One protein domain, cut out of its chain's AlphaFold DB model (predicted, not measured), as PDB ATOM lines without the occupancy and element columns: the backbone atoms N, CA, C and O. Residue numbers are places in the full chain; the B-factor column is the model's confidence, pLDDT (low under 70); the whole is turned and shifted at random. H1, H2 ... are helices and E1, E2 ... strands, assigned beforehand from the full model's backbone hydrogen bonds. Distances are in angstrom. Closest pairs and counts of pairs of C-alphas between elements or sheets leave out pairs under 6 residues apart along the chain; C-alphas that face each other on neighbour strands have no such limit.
ATOM      1  N   LYS A   4      23.256 -12.886  37.393       90.62
ATOM      2  CA  LYS A   4      24.304 -13.905  37.350       90.62
ATOM      3  C   LYS A   4      24.230 -14.658  36.040       90.62
ATOM      4  O   LYS A   4      23.166 -15.175  35.692       90.62
ATOM      5  N   LEU A   5      25.360 -14.720  35.357       94.12
ATOM      6  CA  LEU A   5      25.572 -15.572  34.204       94.12
ATOM      7  C   LEU A   5      26.207 -16.883  34.677       94.12
ATOM      8  O   LEU A   5      27.104 -16.881  35.513       94.12
ATOM      9  N   PHE A   6      25.711 -18.005  34.170       95.94
ATOM     10  CA  PHE A   6      26.281 -19.325  34.399       95.94
ATOM     11  C   PHE A   6      26.505 -20.000  33.054       95.94
ATOM     12  O   PHE A   6      25.554 -20.184  32.291       95.94
ATOM     13  N   ILE A   7      27.738 -20.408  32.793       97.38
ATOM     14  CA  ILE A   7      28.085 -21.269  31.666       97.38
ATOM     15  C   ILE A   7      28.144 -22.690  32.219       97.38
ATOM     16  O   ILE A   7      28.778 -22.934  33.240       97.38
ATOM     17  N   HIS A   8      27.382 -23.611  31.633       97.56
ATOM     18  CA  HIS A   8      27.397 -25.010  32.063       97.56
ATOM     19  C   HIS A   8      28.628 -25.722  31.501       97.56
ATOM     20  O   HIS A   8      29.009 -25.442  30.367       97.56
ATOM     21  N   ASP A   9      29.166 -26.713  32.217       97.06
ATOM     22  CA  ASP A   9      30.339 -27.506  31.802       97.06
ATOM     23  C   ASP A   9      30.222 -28.027  30.359       97.06
ATOM     24  O   ASP A   9      31.181 -28.045  29.595       97.06
ATOM     25  N   HIS A  10      29.020 -28.445  29.952       97.62
ATOM     26  CA  HIS A  10      28.768 -28.900  28.589       97.62
ATOM     27  C   HIS A  10      28.893 -27.793  27.535       97.62
ATOM     28  O   HIS A  10      29.280 -28.092  26.408       97.62
ATOM     29  N   ALA A  11      28.538 -26.555  27.875       97.88
ATOM     30  CA  ALA A  11      28.698 -25.401  27.000       97.88
ATOM     31  C   ALA A  11      30.162 -24.948  26.937       97.88
ATOM     32  O   ALA A  11      30.629 -24.614  25.853       97.88
ATOM     33  N   GLU A  12      30.899 -25.009  28.051       97.94
ATOM     34  CA  GLU A  12      32.354 -24.781  28.059       97.94
ATOM     35  C   GLU A  12      33.065 -25.796  27.152       97.94
ATOM     36  O   GLU A  12      33.810 -25.420  26.251       97.94
ATOM     37  N   GLN A  13      32.724 -27.082  27.276       97.94
ATOM     38  CA  GLN A  13      33.247 -28.136  26.398       97.94
ATOM     39  C   GLN A  13      32.878 -27.934  24.921       97.94
ATOM     40  O   GLN A  13      33.622 -28.359  24.034       97.94
ATOM     41  N   ASP A  14      31.718 -27.335  24.630       98.25
ATOM     42  CA  ASP A  14      31.362 -26.995  23.255       98.25
ATOM     43  C   ASP A  14      32.289 -25.909  22.706       98.25
ATOM     44  O   ASP A  14      32.783 -26.070  21.591       98.25
ATOM     45  N   LEU A  15      32.532 -24.841  23.474       97.88
ATOM     46  CA  LEU A  15      33.423 -23.737  23.100       97.88
ATOM     47  C   LEU A  15      34.856 -24.243  22.886       97.88
ATOM     48  O   LEU A  15      35.415 -24.030  21.811       97.88
ATOM     49  N   ASP A  16      35.393 -25.025  23.826       98.00
ATOM     50  CA  ASP A  16      36.733 -25.629  23.742       98.00
ATOM     51  C   ASP A  16      36.909 -26.541  22.525       98.00
ATOM     52  O   ASP A  16      37.986 -26.645  21.936       98.00
ATOM     53  N   ARG A  17      35.857 -27.273  22.156       97.69
ATOM     54  CA  ARG A  17      35.885 -28.124  20.966       97.69
ATOM     55  C   ARG A  17      35.784 -27.285  19.699       97.69
ATOM     56  O   ARG A  17      36.456 -27.609  18.728       97.69
ATOM     57  N   LEU A  18      34.915 -26.275  19.670       97.69
ATOM     58  CA  LEU A  18      34.691 -25.435  18.493       97.69
ATOM     59  C   LEU A  18      35.919 -24.568  18.180       97.69
ATOM     60  O   LEU A  18      36.243 -24.415  17.004       97.69
ATOM     61  N   SER A  19      36.661 -24.113  19.195       97.19
ATOM     62  CA  SER A  19      37.878 -23.306  19.015       97.19
ATOM     63  C   SER A  19      38.989 -24.061  18.280       97.19
ATOM     64  O   SER A  19      39.801 -23.455  17.591       97.19
ATOM     65  N   GLN A  20      38.981 -25.399  18.332       97.25
ATOM     66  CA  GLN A  20      39.900 -26.242  17.556       97.25
ATOM     67  C   GLN A  20      39.643 -26.182  16.042       97.25
ATOM     68  O   GLN A  20      40.515 -26.570  15.264       97.25
ATOM     69  N   TYR A  21      38.451 -25.750  15.620       95.75
ATOM     70  CA  TYR A  21      38.058 -25.640  14.210       95.75
ATOM     71  C   TYR A  21      37.990 -24.189  13.731       95.75
ATOM     72  O   TYR A  21      38.234 -23.937  12.552       95.75
ATOM     73  N   ASP A  22      37.629 -23.267  14.620       95.62
ATOM     74  CA  ASP A  22      37.395 -21.855  14.319       95.62
ATOM     75  C   ASP A  22      37.637 -21.009  15.581       95.62
ATOM     76  O   ASP A  22      36.726 -20.694  16.348       95.62
ATOM     77  N   GLU A  23      38.913 -20.705  15.821       95.56
ATOM     78  CA  GLU A  23      39.383 -19.952  16.988       95.56
ATOM     79  C   GLU A  23      38.820 -18.524  17.013       95.56
ATOM     80  O   GLU A  23      38.301 -18.091  18.040       95.56
ATOM     81  N   ASP A  24      38.850 -17.821  15.877       94.56
ATOM     82  CA  ASP A  24      38.375 -16.438  15.765       94.56
ATOM     83  C   ASP A  24      36.863 -16.337  16.021       94.56
ATOM     84  O   ASP A  24      36.405 -15.458  16.759       94.56
ATOM     85  N   GLY A  25      36.078 -17.258  15.449       94.19
ATOM     86  CA  GLY A  25      34.638 -17.318  15.678       94.19
ATOM     87  C   GLY A  25      34.304 -17.568  17.146       94.19
ATOM     88  O   GLY A  25      33.443 -16.886  17.703       94.19
ATOM     89  N   VAL A  26      35.009 -18.489  17.810       96.31
ATOM     90  CA  VAL A  26      34.796 -18.762  19.241       96.31
ATOM     91  C   VAL A  26      35.258 -17.604  20.124       96.31
ATOM     92  O   VAL A  26      34.515 -17.227  21.028       96.31
ATOM     93  N   ALA A  27      36.384 -16.957  19.819       95.56
ATOM     94  CA  ALA A  27      36.832 -15.765  20.541       95.56
ATOM     95  C   ALA A  27      35.790 -14.631  20.484       95.56
ATOM     96  O   ALA A  27      35.571 -13.919  21.468       95.56
ATOM     97  N   TYR A  28      35.086 -14.488  19.356       94.06
ATOM     98  CA  TYR A  28      33.954 -13.567  19.252       94.06
ATOM     99  C   TYR A  28      32.791 -13.984  20.167       94.06
ATOM    100  O   TYR A  28      32.183 -13.132  20.819       94.06
ATOM    101  N   LEU A  29      32.460 -15.279  20.243       95.12
ATOM    102  CA  LEU A  29      31.420 -15.767  21.158       95.12
ATOM    103  C   LEU A  29      31.780 -15.494  22.618       95.12
ATOM    104  O   LEU A  29      30.915 -15.035  23.362       95.12
ATOM    105  N   ASP A  30      33.034 -15.713  23.009       95.50
ATOM    106  CA  ASP A  30      33.517 -15.414  24.359       95.50
ATOM    107  C   ASP A  30      33.386 -13.922  24.673       95.50
ATOM    108  O   ASP A  30      32.898 -13.554  25.744       95.50
ATOM    109  N   HIS A  31      33.711 -13.049  23.714       93.62
ATOM    110  CA  HIS A  31      33.491 -11.611  23.862       93.62
ATOM    111  C   HIS A  31      32.006 -11.262  24.051       93.62
ATOM    112  O   HIS A  31      31.665 -10.456  24.916       93.62
ATOM    113  N   VAL A  32      31.101 -11.894  23.295       92.62
ATOM    114  CA  VAL A  32      29.648 -11.710  23.458       92.62
ATOM    115  C   VAL A  32      29.178 -12.183  24.835       92.62
ATOM    116  O   VAL A  32      28.352 -11.517  25.458       92.62
ATOM    117  N   ILE A  33      29.676 -13.322  25.317       94.50
ATOM    118  CA  ILE A  33      29.329 -13.881  26.629       94.50
ATOM    119  C   ILE A  33      29.813 -12.954  27.749       94.50
ATOM    120  O   ILE A  33      29.024 -12.637  28.641       94.50
ATOM    121  N   ALA A  34      31.050 -12.459  27.666       93.44
ATOM    122  CA  ALA A  34      31.585 -11.472  28.601       93.44
ATOM    123  C   ALA A  34      30.740 -10.190  28.604       93.44
ATOM    124  O   ALA A  34      30.345  -9.710  29.665       93.44
ATOM    125  N   LEU A  35      30.344  -9.694  27.427       92.25
ATOM    126  CA  LEU A  35      29.489  -8.510  27.326       92.25
ATOM    127  C   LEU A  35      28.122  -8.708  28.001       92.25
ATOM    128  O   LEU A  35      27.583  -7.772  28.585       92.25
ATOM    129  N   ILE A  36      27.541  -9.912  27.949       92.00
ATOM    130  CA  ILE A  36      26.280 -10.214  28.652       92.00
ATOM    131  C   ILE A  36      26.443 -10.084  30.172       92.00
ATOM    132  O   ILE A  36      25.498  -9.678  30.849       92.00
ATOM    133  N   GLU A  37      27.606 -10.445  30.711       89.25
ATOM    134  CA  GLU A  37      27.911 -10.304  32.136       89.25
ATOM    135  C   GLU A  37      28.207  -8.847  32.524       89.25
ATOM    136  O   GLU A  37      27.758  -8.388  33.578       89.25
ATOM    137  N   GLU A  38      28.908  -8.113  31.660       90.81
ATOM    138  CA  GLU A  38      29.342  -6.732  31.898       90.81
ATOM    139  C   GLU A  38      28.231  -5.689  31.698       90.81
ATOM    140  O   GLU A  38      28.256  -4.650  32.359       90.81
ATOM    141  N   GLU A  39      27.238  -5.960  30.840       90.81
ATOM    142  CA  GLU A  39      26.184  -5.011  30.453       90.81
ATOM    143  C   GLU A  39      24.793  -5.411  30.991       90.81
ATOM    144  O   GLU A  39      24.063  -6.191  30.359       90.81
ATOM    145  N   PRO A  40      24.336  -4.824  32.120       88.19
ATOM    146  CA  PRO A  40      23.043  -5.148  32.729       88.19
ATOM    147  C   PRO A  40      21.845  -4.964  31.793       88.19
ATOM    148  O   PRO A  40      20.889  -5.735  31.855       88.19
ATOM    149  N   ASP A  41      21.893  -3.965  30.908       88.88
ATOM    150  CA  ASP A  41      20.824  -3.692  29.944       88.88
ATOM    151  C   ASP A  41      20.707  -4.793  28.883       88.88
ATOM    152  O   ASP A  41      19.604  -5.090  28.412       88.88
ATOM    153  N   LEU A  42      21.830  -5.398  28.485       89.19
ATOM    154  CA  LEU A  42      21.833  -6.535  27.569       89.19
ATOM    155  C   LEU A  42      21.281  -7.770  28.276       89.19
ATOM    156  O   LEU A  42      20.367  -8.412  27.752       89.19
ATOM    157  N   PHE A  43      21.770  -8.055  29.484       90.25
ATOM    158  CA  PHE A  43      21.264  -9.150  30.303       90.25
ATOM    159  C   PHE A  43      19.748  -9.050  30.493       90.25
ATOM    160  O   PHE A  43      19.029 -10.021  30.255       90.25
ATOM    161  N   ASP A  44      19.238  -7.879  30.877       88.12
ATOM    162  CA  ASP A  44      17.814  -7.683  31.141       88.12
ATOM    163  C   ASP A  44      16.966  -7.906  29.885       88.12
ATOM    164  O   ASP A  44      15.907  -8.531  29.971       88.12
ATOM    165  N   LYS A  45      17.452  -7.498  28.706       88.31
ATOM    166  CA  LYS A  45      16.789  -7.804  27.429       88.31
ATOM    167  C   LYS A  45      16.792  -9.307  27.131       88.31
ATOM    168  O   LYS A  45      15.764  -9.843  26.719       88.31
ATOM    169  N   LEU A  46      17.901 -10.008  27.369       89.31
ATOM    170  CA  LEU A  46      17.962 -11.467  27.202       89.31
ATOM    171  C   LEU A  46      17.063 -12.209  28.204       89.31
ATOM    172  O   LEU A  46      16.512 -13.262  27.866       89.31
ATOM    173  N   ALA A  47      16.903 -11.658  29.409       86.56
ATOM    174  CA  ALA A  47      16.147 -12.242  30.512       86.56
ATOM    175  C   ALA A  47      14.628 -12.040  30.410       86.56
ATOM    176  O   ALA A  47      13.870 -12.830  30.967       86.56
ATOM    177  N   ASP A  48      14.169 -11.002  29.707       80.44
ATOM    178  CA  ASP A  48      12.746 -10.637  29.632       80.44
ATOM    179  C   ASP A  48      11.900 -11.678  28.869       80.44
ATOM    180  O   ASP A  48      10.674 -11.635  28.901       80.44
ATOM    181  N   GLU A  49      12.533 -12.615  28.148       72.00
ATOM    182  CA  GLU A  49      11.875 -13.628  27.304       72.00
ATOM    183  C   GLU A  49      10.818 -13.031  26.342       72.00
ATOM    184  O   GLU A  49       9.950 -13.757  25.848       72.00
ATOM    185  N   LYS A  50      10.880 -11.712  26.063       66.94
ATOM    186  CA  LYS A  50       9.895 -10.954  25.268       66.94
ATOM    187  C   LYS A  50      10.160 -10.941  23.758       66.94
ATOM    188  O   LYS A  50       9.253 -10.616  22.998       66.94
ATOM    189  N   PHE A  51      11.360 -11.327  23.330       58.66
ATOM    190  CA  PHE A  51      11.799 -11.317  21.928       58.66
ATOM    191  C   PHE A  51      11.514 -12.678  21.264       58.66
ATOM    192  O   PHE A  51      12.373 -13.558  21.204       58.66
ATOM    193  N   TYR A  52      10.258 -12.913  20.870       60.47
ATOM    194  CA  TYR A  52       9.762 -14.216  20.391       60.47
ATOM    195  C   TYR A  52       9.210 -14.223  18.966       60.47
ATOM    196  O   TYR A  52       8.881 -15.302  18.463       60.47
ATOM    197  N   ARG A  53       9.073 -13.070  18.314       60.12
ATOM    198  CA  ARG A  53       8.551 -12.981  16.947       60.12
ATOM    199  C   ARG A  53       9.695 -12.955  15.949       60.12
ATOM    200  O   ARG A  53      10.763 -12.410  16.199       60.12
ATOM    201  N   ASP A  54       9.453 -13.529  14.773       59.03
ATOM    202  CA  ASP A  54      10.471 -13.598  13.721       59.03
ATOM    203  C   ASP A  54      10.917 -12.229  13.194       59.03
ATOM    204  O   ASP A  54      11.985 -12.152  12.590       59.03
ATOM    205  N   TYR A  55      10.114 -11.193  13.440       62.97
ATOM    206  CA  TYR A  55      10.323  -9.802  13.048       62.97
ATOM    207  C   TYR A  55      10.754  -8.894  14.209       62.97
ATOM    208  O   TYR A  55      10.815  -7.679  14.022       62.97
ATOM    209  N   ASP A  56      11.013  -9.444  15.401       69.69
ATOM    210  CA  ASP A  56      11.572  -8.632  16.479       69.69
ATOM    211  C   ASP A  56      12.971  -8.148  16.062       69.69
ATOM    212  O   ASP A  56      13.755  -8.938  15.518       69.69
ATOM    213  N   PRO A  57      13.284  -6.853  16.259       71.12
ATOM    214  CA  PRO A  57      14.576  -6.320  15.873       71.12
ATOM    215  C   PRO A  57      15.688  -6.970  16.709       71.12
ATOM    216  O   PRO A  57      15.446  -7.364  17.857       71.12
ATOM    217  N   PRO A  58      16.914  -7.052  16.170       81.38
ATOM    218  CA  PRO A  58      18.064  -7.480  16.945       81.38
ATOM    219  C   PRO A  58      18.268  -6.629  18.204       81.38
ATOM    220  O   PRO A  58      17.934  -5.443  18.257       81.38
ATOM    221  N   ILE A  59      18.835  -7.250  19.232       80.75
ATOM    222  CA  ILE A  59      19.161  -6.620  20.502       80.75
ATOM    223  C   ILE A  59      20.527  -5.941  20.386       80.75
ATOM    224  O   ILE A  59      21.541  -6.589  20.132       80.75
ATOM    225  N   GLY A  60      20.560  -4.637  20.664       72.00
ATOM    226  CA  GLY A  60      21.807  -3.880  20.764       72.00
ATOM    227  C   GLY A  60      22.532  -3.712  19.426       72.00
ATOM    228  O   GLY A  60      21.930  -3.819  18.361       72.00
ATOM    229  N   LEU A  61      23.826  -3.397  19.501       67.56
ATOM    230  CA  LEU A  61      24.666  -3.080  18.337       67.56
ATOM    231  C   LEU A  61      25.308  -4.316  17.684       67.56
ATOM    232  O   LEU A  61      25.809  -4.207  16.574       67.56
ATOM    233  N   LEU A  62      25.270  -5.475  18.350       73.50
ATOM    234  CA  LEU A  62      25.881  -6.734  17.889       73.50
ATOM    235  C   LEU A  62      24.921  -7.630  17.093       73.50
ATOM    236  O   LEU A  62      25.146  -8.833  16.973       73.50
ATOM    237  N   GLY A  63      23.776  -7.084  16.673       79.44
ATOM    238  CA  GLY A  63      22.806  -7.837  15.883       79.44
ATOM    239  C   GLY A  63      22.292  -9.121  16.544       79.44
ATOM    240  O   GLY A  63      21.854 -10.061  15.871       79.44
ATOM    241  N   ILE A  64      22.299  -9.160  17.881       88.88
ATOM    242  CA  ILE A  64      21.895 -10.319  18.675       88.88
ATOM    243  C   ILE A  64      20.418 -10.608  18.422       88.88
ATOM    244  O   ILE A  64      19.522  -9.906  18.886       88.88
ATOM    245  N   THR A  65      20.142 -11.681  17.697       89.19
ATOM    246  CA  THR A  65      18.784 -12.153  17.446       89.19
ATOM    247  C   THR A  65      18.446 -13.260  18.428       89.19
ATOM    248  O   THR A  65      19.067 -14.325  18.422       89.19
ATOM    249  N   VAL A  66      17.407 -13.042  19.227       89.75
ATOM    250  CA  VAL A  66      16.921 -14.018  20.203       89.75
ATOM    251  C   VAL A  66      15.636 -14.660  19.706       89.75
ATOM    252  O   VAL A  66      14.739 -13.975  19.227       89.75
ATOM    253  N   LYS A  67      15.538 -15.991  19.792       89.88
ATOM    254  CA  LYS A  67      14.310 -16.731  19.454       89.88
ATOM    255  C   LYS A  67      14.085 -17.902  20.400       89.88
ATOM    256  O   LYS A  67      15.017 -18.423  20.999       89.88
ATOM    257  N   ARG A  68      12.844 -18.376  20.482       91.25
ATOM    258  CA  ARG A  68      12.501 -19.608  21.205       91.25
ATOM    259  C   ARG A  68      13.023 -20.835  20.470       91.25
ATOM    260  O   ARG A  68      12.982 -20.897  19.238       91.25
ATOM    261  N   VAL A  69      13.416 -21.857  21.219       92.81
ATOM    262  CA  VAL A  69      13.549 -23.209  20.673       92.81
ATOM    263  C   VAL A  69      12.174 -23.877  20.748       92.81
ATOM    264  O   VAL A  69      11.819 -24.474  21.759       92.81
ATOM    265  N   GLY A  70      11.369 -23.708  19.691       90.44
ATOM    266  CA  GLY A  70       9.923 -23.993  19.697       90.44
ATOM    267  C   GLY A  70       9.535 -25.363  20.259       90.44
ATOM    268  O   GLY A  70       8.737 -25.436  21.188       90.44
ATOM    269  N   ILE A  71      10.191 -26.426  19.786       91.81
ATOM    270  CA  ILE A  71       9.939 -27.805  20.234       91.81
ATOM    271  C   ILE A  71      10.154 -28.008  21.746       91.81
ATOM    272  O   ILE A  71       9.467 -28.808  22.372       91.81
ATOM    273  N   LEU A  72      11.085 -27.268  22.362       93.62
ATOM    274  CA  LEU A  72      11.313 -27.311  23.810       93.62
ATOM    275  C   LEU A  72      10.246 -26.503  24.556       93.62
ATOM    276  O   LEU A  72       9.745 -26.934  25.593       93.62
ATOM    277  N   TRP A  73       9.825 -25.371  23.993       92.50
ATOM    278  CA  TRP A  73       8.769 -24.541  24.573       92.50
ATOM    279  C   TRP A  73       7.418 -25.258  24.635       92.50
ATOM    280  O   TRP A  73       6.697 -25.101  25.623       92.50
ATOM    281  N   GLU A  74       7.098 -26.085  23.638       91.38
ATOM    282  CA  GLU A  74       5.925 -26.974  23.646       91.38
ATOM    283  C   GLU A  74       5.957 -27.962  24.826       91.38
ATOM    284  O   GLU A  74       4.919 -28.302  25.393       91.38
ATOM    285  N   GLN A  75       7.157 -28.350  25.263       91.88
ATOM    286  CA  GLN A  75       7.408 -29.243  26.399       91.88
ATOM    287  C   GLN A  75       7.576 -28.494  27.730       91.88
ATOM    288  O   GLN A  75       7.981 -29.090  28.725       91.88
ATOM    289  N   ARG A  76       7.257 -27.191  27.774       92.25
ATOM    290  CA  ARG A  76       7.462 -26.299  28.936       92.25
ATOM    291  C   ARG A  76       8.931 -26.122  29.344       92.25
ATOM    292  O   ARG A  76       9.209 -25.696  30.462       92.25
ATOM    293  N   ILE A  77       9.859 -26.379  28.429       93.75
ATOM    294  CA  ILE A  77      11.293 -26.152  28.605       93.75
ATOM    295  C   ILE A  77      11.628 -24.792  27.981       93.75
ATOM    296  O   ILE A  77      11.606 -24.625  26.759       93.75
ATOM    297  N   ARG A  78      11.880 -23.785  28.827       93.19
ATOM    298  CA  ARG A  78      12.019 -22.364  28.446       93.19
ATOM    299  C   ARG A  78      13.411 -22.036  27.897       93.19
ATOM    300  O   ARG A  78      14.112 -21.169  28.405       93.19
ATOM    301  N   VAL A  79      13.824 -22.750  26.854       94.50
ATOM    302  CA  VAL A  79      15.129 -22.546  26.211       94.50
ATOM    303  C   VAL A  79      15.005 -21.591  25.029       94.50
ATOM    304  O   VAL A  79      14.174 -21.759  24.130       94.50
ATOM    305  N   MET A  80      15.860 -20.585  25.032       94.25
ATOM    306  CA  MET A  80      16.023 -19.577  24.000       94.25
ATOM    307  C   MET A  80      17.315 -19.843  23.222       94.25
ATOM    308  O   MET A  80      18.195 -20.577  23.669       94.25
ATOM    309  N   ARG A  81      17.424 -19.253  22.034       93.44
ATOM    310  CA  ARG A  81      18.637 -19.250  21.216       93.44
ATOM    311  C   ARG A  81      19.063 -17.821  20.921       93.44
ATOM    312  O   ARG A  81      18.217 -17.023  20.522       93.44
ATOM    313  N   ILE A  82      20.355 -17.551  21.029       93.75
ATOM    314  CA  ILE A  82      21.018 -16.386  20.444       93.75
ATOM    315  C   ILE A  82      21.591 -16.798  19.087       93.75
ATOM    316  O   ILE A  82      22.168 -17.880  18.931       93.75
ATOM    317  N   ARG A  83      21.406 -15.928  18.099       92.38
ATOM    318  CA  ARG A  83      22.122 -15.916  16.825       92.38
ATOM    319  C   ARG A  83      22.743 -14.535  16.651       92.38
ATOM    320  O   ARG A  83      22.070 -13.541  16.906       92.38
ATOM    321  N   LEU A  84      23.969 -14.507  16.155       90.69
ATOM    322  CA  LEU A  84      24.693 -13.297  15.785       90.69
ATOM    323  C   LEU A  84      24.586 -13.094  14.265       90.69
ATOM    324  O   LEU A  84      24.370 -14.065  13.520       90.69
ATOM    325  N   ASP A  85      24.636 -11.847  13.813       85.94
ATOM    326  CA  ASP A  85      24.518 -11.476  12.396       85.94
ATOM    327  C   ASP A  85      25.863 -11.192  11.713       85.94
ATOM    328  O   ASP A  85      25.891 -11.075  10.490       85.94
ATOM    329  N   ASP A  86      26.958 -11.176  12.470       84.50
ATOM    330  CA  ASP A  86      28.322 -11.089  11.954       84.50
ATOM    331  C   ASP A  86      28.705 -12.360  11.174       84.50
ATOM    332  O   ASP A  86      28.501 -13.480  11.653       84.50
ATOM    333  N   GLU A  87      29.250 -12.189   9.963       81.69
ATOM    334  CA  GLU A  87      29.563 -13.275   9.026       81.69
ATOM    335  C   GLU A  87      30.413 -14.390   9.642       81.69
ATOM    336  O   GLU A  87      30.150 -15.564   9.353       81.69
ATOM    337  N   ALA A  88      31.353 -14.050  10.528       81.69
ATOM    338  CA  ALA A  88      32.218 -15.020  11.197       81.69
ATOM    339  C   ALA A  88      31.428 -15.973  12.109       81.69
ATOM    340  O   ALA A  88      31.776 -17.141  12.261       81.69
ATOM    341  N   VAL A  89      30.318 -15.497  12.681       87.69
ATOM    342  CA  VAL A  89      29.567 -16.211  13.724       87.69
ATOM    343  C   VAL A  89      28.108 -16.518  13.369       87.69
ATOM    344  O   VAL A  89      27.394 -17.165  14.143       87.69
ATOM    345  N   ILE A  90      27.665 -16.176  12.153       90.50
ATOM    346  CA  ILE A  90      26.362 -16.572  11.590       90.50
ATOM    347  C   ILE A  90      26.017 -18.060  11.798       90.50
ATOM    348  O   ILE A  90      24.830 -18.340  12.044       90.50
ATOM    349  N   PRO A  91      26.938 -19.042  11.676       94.50
ATOM    350  CA  PRO A  91      26.575 -20.446  11.849       94.50
ATOM    351  C   PRO A  91      26.394 -20.866  13.316       94.50
ATOM    352  O   PRO A  91      25.805 -21.924  13.556       94.50
ATOM    353  N   TYR A  92      26.808 -20.057  14.292       96.50
ATOM    354  CA  TYR A  92      26.765 -20.417  15.709       96.50
ATOM    355  C   TYR A  92      25.427 -20.121  16.378       96.50
ATOM    356  O   TYR A  92      24.688 -19.200  16.017       96.50
ATOM    357  N   ARG A  93      25.080 -20.934  17.371       96.25
ATOM    358  CA  ARG A  93      23.880 -20.800  18.195       96.25
ATOM    359  C   ARG A  93      24.266 -20.994  19.649       96.25
ATOM    360  O   ARG A  93      24.724 -22.074  20.004       96.25
ATOM    361  N   ILE A  94      24.003 -19.992  20.477       97.00
ATOM    362  CA  ILE A  94      24.098 -20.127  21.933       97.00
ATOM    363  C   ILE A  94      22.698 -20.450  22.443       97.00
ATOM    364  O   ILE A  94      21.749 -19.715  22.158       97.00
ATOM    365  N   LEU A  95      22.540 -21.564  23.149       97.56
ATOM    366  CA  LEU A  95      21.280 -21.965  23.762       97.56
ATOM    367  C   LEU A  95      21.320 -21.643  25.246       97.56
ATOM    368  O   LEU A  95      22.255 -22.036  25.938       97.56
ATOM    369  N   TYR A  96      20.296 -20.953  25.732       97.00
ATOM    370  CA  TYR A  96      20.254 -20.501  27.115       97.00
ATOM    371  C   TYR A  96      18.843 -20.571  27.699       97.00
ATOM    372  O   TYR A  96      17.854 -20.617  26.964       97.00
ATOM    373  N   CYS A  97      18.732 -20.560  29.022       95.62
ATOM    374  CA  CYS A  97      17.468 -20.348  29.724       95.62
ATOM    375  C   CYS A  97      17.641 -19.361  30.876       95.62
ATOM    376  O   CYS A  97      18.753 -19.130  31.351       95.62
ATOM    377  N   VAL A  98      16.530 -18.811  31.356       93.69
ATOM    378  CA  VAL A  98      16.516 -17.879  32.484       93.69
ATOM    379  C   VAL A  98      15.862 -18.571  33.673       93.69
ATOM    380  O   VAL A  98      14.797 -19.170  33.526       93.69
ATOM    381  N   ARG A  99      16.478 -18.499  34.856       91.62
ATOM    382  CA  ARG A  99      15.875 -18.920  36.125       91.62
ATOM    383  C   ARG A  99      15.608 -17.705  36.999       91.62
ATOM    384  O   ARG A  99      16.492 -16.898  37.275       91.62
ATOM    385  N   HIS A 100      14.366 -17.616  37.453       88.50
ATOM    386  CA  HIS A 100      13.909 -16.628  38.415       88.50
ATOM    387  C   HIS A 100      13.783 -17.308  39.775       88.50
ATOM    388  O   HIS A 100      12.985 -18.232  39.930       88.50
ATOM    389  N   GLU A 101      14.563 -16.874  40.758       85.25
ATOM    390  CA  GLU A 101      14.558 -17.456  42.098       85.25
ATOM    391  C   GLU A 101      14.235 -16.392  43.142       85.25
ATOM    392  O   GLU A 101      14.787 -15.292  43.137       85.25
ATOM    393  N   ARG A 102      13.308 -16.708  44.049       84.62
ATOM    394  CA  ARG A 102      12.985 -15.825  45.166       84.62
ATOM    395  C   ARG A 102      13.836 -16.214  46.365       84.62
ATOM    396  O   ARG A 102      13.692 -17.306  46.903       84.62
ATOM    397  N   GLN A 103      14.706 -15.308  46.783       82.94
ATOM    398  CA  GLN A 103      15.542 -15.483  47.960       82.94
ATOM    399  C   GLN A 103      14.698 -15.451  49.250       82.94
ATOM    400  O   GLN A 103      13.624 -14.839  49.268       82.94
ATOM    401  N   PRO A 104      15.187 -16.039  50.362       86.00
ATOM    402  CA  PRO A 104      14.478 -16.043  51.649       86.00
ATOM    403  C   PRO A 104      14.127 -14.649  52.191       86.00
ATOM    404  O   PRO A 104      13.143 -14.491  52.907       86.00
ATOM    405  N   ASN A 105      14.898 -13.622  51.823       87.31
ATOM    406  CA  ASN A 105      14.641 -12.217  52.166       87.31
ATOM    407  C   ASN A 105      13.559 -11.555  51.281       87.31
ATOM    408  O   ASN A 105      13.320 -10.354  51.392       87.31
ATOM    409  N   GLY A 106      12.927 -12.308  50.376       82.06
ATOM    410  CA  GLY A 106      11.905 -11.834  49.449       82.06
ATOM    411  C   GLY A 106      12.439 -11.205  48.161       82.06
ATOM    412  O   GLY A 106      11.629 -10.964  47.259       82.06
ATOM    413  N   ALA A 107      13.753 -10.978  48.044       84.06
ATOM    414  CA  ALA A 107      14.389 -10.457  46.836       84.06
ATOM    415  C   ALA A 107      14.324 -11.478  45.692       84.06
ATOM    416  O   ALA A 107      14.365 -12.686  45.914       84.06
ATOM    417  N   LEU A 108      14.234 -10.993  44.456       83.56
ATOM    418  CA  LEU A 108      14.269 -11.830  43.259       83.56
ATOM    419  C   LEU A 108      15.692 -11.825  42.683       83.56
ATOM    420  O   LEU A 108      16.244 -10.753  42.416       83.56
ATOM    421  N   SER A 109      16.274 -13.004  42.482       86.75
ATOM    422  CA  SER A 109      17.481 -13.198  41.682       86.75
ATOM    423  C   SER A 109      17.119 -13.722  40.295       86.75
ATOM    424  O   SER A 109      16.165 -14.486  40.118       86.75
ATOM    425  N   ARG A 110      17.874 -13.258  39.298       89.19
ATOM    426  CA  ARG A 110      17.727 -13.642  37.894       89.19
ATOM    427  C   ARG A 110      19.034 -14.256  37.436       89.19
ATOM    428  O   ARG A 110      20.078 -13.612  37.538       89.19
ATOM    429  N   HIS A 111      18.970 -15.494  36.975       93.00
ATOM    430  CA  HIS A 111      20.125 -16.242  36.507       93.00
ATOM    431  C   HIS A 111      19.943 -16.552  35.024       93.00
ATOM    432  O   HIS A 111      18.902 -17.087  34.636       93.00
ATOM    433  N   LEU A 112      20.935 -16.227  34.204       94.75
ATOM    434  CA  LEU A 112      20.998 -16.646  32.809       94.75
ATOM    435  C   LEU A 112      21.939 -17.843  32.736       94.75
ATOM    436  O   LEU A 112      23.083 -17.760  33.167       94.75
ATOM    437  N   HIS A 113      21.446 -18.961  32.221       97.19
ATOM    438  CA  HIS A 113      22.201 -20.200  32.110       97.19
ATOM    439  C   HIS A 113      22.446 -20.516  30.640       97.19
ATOM    440  O   HIS A 113      21.491 -20.807  29.919       97.19
ATOM    441  N   ILE A 114      23.702 -20.475  30.201       98.00
ATOM    442  CA  ILE A 114      24.128 -20.963  28.889       98.00
ATOM    443  C   ILE A 114      24.280 -22.482  28.981       98.00
ATOM    444  O   ILE A 114      25.076 -22.989  29.767       98.00
ATOM    445  N   LEU A 115      23.484 -23.201  28.190       98.19
ATOM    446  CA  LEU A 115      23.346 -24.662  28.240       98.19
ATOM    447  C   LEU A 115      24.145 -25.370  27.145       98.19
ATOM    448  O   LEU A 115      24.516 -26.529  27.291       98.19
ATOM    449  N   ALA A 116      24.334 -24.712  26.001       98.19
ATOM    450  CA  ALA A 116      25.077 -25.273  24.881       98.19
ATOM    451  C   ALA A 116      25.491 -24.190  23.888       98.19
ATOM    452  O   ALA A 116      24.772 -23.202  23.701       98.19
ATOM    453  N   VAL A 117      26.576 -24.455  23.171       98.12
ATOM    454  CA  VAL A 117      26.991 -23.701  21.988       98.12
ATOM    455  C   VAL A 117      27.090 -24.676  20.820       98.12
ATOM    456  O   VAL A 117      27.633 -25.767  20.944       98.12
ATOM    457  N   ALA A 118      26.490 -24.327  19.686       97.56
ATOM    458  CA  ALA A 118      26.422 -25.215  18.533       97.56
ATOM    459  C   ALA A 118      26.794 -24.481  17.254       97.56
ATOM    460  O   ALA A 118      26.253 -23.408  16.982       97.56
ATOM    461  N   HIS A 119      27.609 -25.104  16.417       97.12
ATOM    462  CA  HIS A 119      27.833 -24.664  15.052       97.12
ATOM    463  C   HIS A 119      26.928 -25.461  14.104       97.12
ATOM    464  O   HIS A 119      27.020 -26.683  14.003       97.12
ATOM    465  N   LYS A 120      26.077 -24.769  13.335       94.94
ATOM    466  CA  LYS A 120      25.057 -25.379  12.462       94.94
ATOM    467  C   LYS A 120      25.582 -26.499  11.559       94.94
ATOM    468  O   LYS A 120      24.986 -27.572  11.536       94.94
ATOM    469  N   SER A 121      26.672 -26.251  10.836       93.88
ATOM    470  CA  SER A 121      27.229 -27.226   9.888       93.88
ATOM    471  C   SER A 121      28.094 -28.292  10.565       93.88
ATOM    472  O   SER A 121      27.836 -29.471  10.363       93.88
ATOM    473  N   LEU A 122      29.075 -27.898  11.391       94.75
ATOM    474  CA  LEU A 122      29.983 -28.831  12.077       94.75
ATOM    475  C   LEU A 122      29.251 -29.837  12.976       94.75
ATOM    476  O   LEU A 122      29.626 -31.004  13.015       94.75
ATOM    477  N   ASP A 123      28.187 -29.403  13.653       94.75
ATOM    478  CA  ASP A 123      27.436 -30.262  14.572       94.75
ATOM    479  C   ASP A 123      26.220 -30.926  13.918       94.75
ATOM    480  O   ASP A 123      25.488 -31.643  14.599       94.75
ATOM    481  N   CYS A 124      25.960 -30.666  12.629       94.56
ATOM    482  CA  CYS A 124      24.711 -31.033  11.950       94.56
ATOM    483  C   CYS A 124      23.460 -30.590  12.736       94.56
ATOM    484  O   CYS A 124      22.430 -31.266  12.748       94.56
ATOM    485  N   PHE A 125      23.548 -29.446  13.419       95.12
ATOM    486  CA  PHE A 125      22.553 -29.039  14.399       95.12
ATOM    487  C   PHE A 125      21.316 -28.422  13.744       95.12
ATOM    488  O   PHE A 125      21.357 -27.330  13.174       95.12
ATOM    489  N   ASP A 126      20.156 -29.046  13.907       92.19
ATOM    490  CA  ASP A 126      18.913 -28.670  13.222       92.19
ATOM    491  C   ASP A 126      17.696 -28.521  14.154       92.19
ATOM    492  O   ASP A 126      16.588 -28.279  13.681       92.19
ATOM    493  N   TYR A 127      17.916 -28.556  15.473       93.31
ATOM    494  CA  TYR A 127      16.885 -28.502  16.520       93.31
ATOM    495  C   TYR A 127      15.962 -29.729  16.603       93.31
ATOM    496  O   TYR A 127      14.941 -29.657  17.292       93.31
ATOM    497  N   GLN A 128      16.292 -30.856  15.964       93.62
ATOM    498  CA  GLN A 128      15.453 -32.052  16.078       93.62
ATOM    499  C   GLN A 128      15.436 -32.598  17.516       93.62
ATOM    500  O   GLN A 128      16.481 -32.657  18.170       93.62
ATOM    501  N   PRO A 129      14.276 -33.040  18.037       89.50
ATOM    502  CA  PRO A 129      14.158 -33.495  19.423       89.50
ATOM    503  C   PRO A 129      15.048 -34.695  19.782       89.50
ATOM    504  O   PRO A 129      15.331 -34.902  20.959       89.50
ATOM    505  N   ASN A 130      15.477 -35.497  18.811       91.62
ATOM    506  CA  ASN A 130      16.391 -36.629  19.005       91.62
ATOM    507  C   ASN A 130      17.874 -36.262  18.804       91.62
ATOM    508  O   ASN A 130      18.739 -37.111  19.014       91.62
ATOM    509  N   HIS A 131      18.187 -35.020  18.423       95.56
ATOM    510  CA  HIS A 131      19.562 -34.562  18.275       95.56
ATOM    511  C   HIS A 131      20.292 -34.631  19.625       95.56
ATOM    512  O   HIS A 131      19.769 -34.169  20.642       95.56
ATOM    513  N   LYS A 132      21.527 -35.152  19.648       94.50
ATOM    514  CA  LYS A 132      22.304 -35.366  20.888       94.50
ATOM    515  C   LYS A 132      22.380 -34.103  21.756       94.50
ATOM    516  O   LYS A 132      22.111 -34.160  22.953       94.50
ATOM    517  N   LEU A 133      22.666 -32.959  21.131       96.31
ATOM    518  CA  LEU A 133      22.704 -31.654  21.799       96.31
ATOM    519  C   LEU A 133      21.352 -31.263  22.424       96.31
ATOM    520  O   LEU A 133      21.315 -30.788  23.550       96.31
ATOM    521  N   MET A 134      20.230 -31.534  21.749       96.75
ATOM    522  CA  MET A 134      18.888 -31.252  22.276       96.75
ATOM    523  C   MET A 134      18.535 -32.151  23.467       96.75
ATOM    524  O   MET A 134      17.873 -31.712  24.404       96.75
ATOM    525  N   CYS A 135      18.979 -33.412  23.468       95.62
ATOM    526  CA  CYS A 135      18.871 -34.290  24.636       95.62
ATOM    527  C   CYS A 135      19.664 -33.742  25.827       95.62
ATOM    528  O   CYS A 135      19.114 -33.647  26.921       95.62
ATOM    529  N   ARG A 136      20.915 -33.328  25.598       96.12
ATOM    530  CA  ARG A 136      21.786 -32.751  26.628       96.12
ATOM    531  C   ARG A 136      21.189 -31.482  27.239       96.12
ATOM    532  O   ARG A 136      20.992 -31.436  28.442       96.12
ATOM    533  N   VAL A 137      20.757 -30.537  26.403       97.25
ATOM    534  CA  VAL A 137      20.110 -29.284  26.834       97.25
ATOM    535  C   VAL A 137      18.884 -29.530  27.716       97.25
ATOM    536  O   VAL A 137      18.668 -28.801  28.678       97.25
ATOM    537  N   ARG A 138      18.073 -30.554  27.419       96.44
ATOM    538  CA  ARG A 138      16.921 -30.909  28.267       96.44
ATOM    539  C   ARG A 138      17.347 -31.423  29.638       96.44
ATOM    540  O   ARG A 138      16.712 -31.065  30.624       96.44
ATOM    541  N   ASN A 139      18.399 -32.237  29.692       95.62
ATOM    542  CA  ASN A 139      18.933 -32.749  30.951       95.62
ATOM    543  C   ASN A 139      19.545 -31.617  31.786       95.62
ATOM    544  O   ASN A 139      19.238 -31.506  32.969       95.62
ATOM    545  N   ASP A 140      20.328 -30.736  31.162       96.38
ATOM    546  CA  ASP A 140      20.939 -29.587  31.839       96.38
ATOM    547  C   ASP A 140      19.862 -28.626  32.363       96.38
ATOM    548  O   ASP A 140      19.915 -28.196  33.513       96.38
ATOM    549  N   TYR A 141      18.813 -28.369  31.572       96.50
ATOM    550  CA  TYR A 141      17.651 -27.594  32.017       96.50
ATOM    551  C   TYR A 141      16.934 -28.241  33.210       96.50
ATOM    552  O   TYR A 141      16.554 -27.542  34.146       96.50
ATOM    553  N   ALA A 142      16.753 -29.564  33.200       95.25
ATOM    554  CA  ALA A 142      16.123 -30.289  34.304       95.25
ATOM    555  C   ALA A 142      16.965 -30.272  35.591       95.25
ATOM    556  O   ALA A 142      16.410 -30.373  36.672       95.25
ATOM    557  N   ASN A 143      18.285 -30.106  35.503       92.81
ATOM    558  CA  ASN A 143      19.137 -29.946  36.686       92.81
ATOM    559  C   ASN A 143      19.066 -28.528  37.284       92.81
ATOM    560  O   ASN A 143      19.470 -28.316  38.428       92.81
ATOM    561  N   ILE A 144      18.563 -27.549  36.524       90.88
ATOM    562  CA  ILE A 144      18.356 -26.171  36.989       90.88
ATOM    563  C   ILE A 144      17.032 -26.028  37.747       90.88
ATOM    564  O   ILE A 144      16.932 -25.130  38.581       90.88
ATOM    565  N   TYR A 145      16.020 -26.849  37.458       84.06
ATOM    566  CA  TYR A 145      14.646 -26.704  37.958       84.06
ATOM    567  C   TYR A 145      14.189 -27.922  38.754       84.06
ATOM    568  O   TYR A 145      13.677 -27.713  39.876       84.06
TER     569      TYR A 145
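AT A GLANCE: This is residues 4 to 145 of the 145 residues of an uncharacterized protein of Eikenella sp. NML080894 (UniProt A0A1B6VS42). A strongly twisted sheet of five strands makes the core, with the helical hairpin H1 and H2 and the short helix H3 over one face and H5 packed on the other. Its two long strands, E4 and E5, form a hairpin that runs along the longest axis, with its turn, residues 103 to 107, at one end. The printed part has 142 residues, with five named helices and five named strands in the order E1 H1 H2 H3 E2 H4 E3 E4 E5 H5; the sheet's order is E1 E5 E4 E3 E2, mixed, and the class is mixed, helices and strands. The whole is compact, with a radius of gyration of the C-alphas of 14.6 A and spans of 47 by 34 by 30 A.

IN THESE COORDINATES: The longest strand, E5, is residues 108 to 119, 33.8 A, and E4 is residues 92 to 102, 32.8 A, starting at C-alpha 92 (26.765, -20.417, 15.709). E3 is residues 79 to 83, 13.5 A; E2 is residues 65 to 68, 10.4 A; E1 is residues 4 to 7, 10.0 A, from C-alpha 4 (24.304, -13.905, 37.350). H2 is residues 23 to 38, 22.3 A; H1 is residues 9 to 19, 15.4 A; H3 is residues 40 to 47, 10.1 A; H4 is residues 70 to 74, 6.4 A. H5 is residues 132 to 144, 19.0 A, ending at C-alpha 144 (18.356, -26.171, 36.989).

HOW THE PARTS SIT: E3, E4 and E5 form a meander, each strand the antiparallel neighbour of the one before: N 111 and O 99 are 2.9 A apart, N 80 and O 96 2.8 A. E2 is antiparallel to E3, with N 67 and O 81 at 3.0 A; E1 is parallel to E5, with N 6 and O 112 at 2.8 A. There are three layers, helices on both faces of the sheet: H2 and H3 on one face, H5 on the other. H5 runs along the strands over E5 and E4 at a height over the sheet of 9.2 A; its closest C-alphas to E5 are those of Val 137 and Leu 115, 5.8 A. H2 runs along the strands at a height of 9.8 A. H1, on the same face, comes closest to E5 with the C-alphas of Ala 11 and Ala 116, 4.2 A. H1 touches H2, with residues 25 to 27 of H2 alone, at a steep tilt of 40 degrees, opposite ways; their closest C-alphas are those of Ser 19 and Val 26, 5.5 A. H2 and H3 touch only at the corner, Ile 36 and Phe 43 having the closest C-alphas, 5.4 A. H4 only grazes the sheet, with residues 70 to 73. In each of the five helices every O i to N i+4 pair is within hydrogen-bond range.

THE WHOLE: The two C-alphas farthest apart are those of Asn 105 and Ser 121, 46.6 A. The printed part has no cut. The links H3 to E2, residues 48 to 64, and E5 to H5, residues 120 to 131, are long. Mean pLDDT of the printed part is 90.3; residues 50 to 56 and residue 61 are under 70.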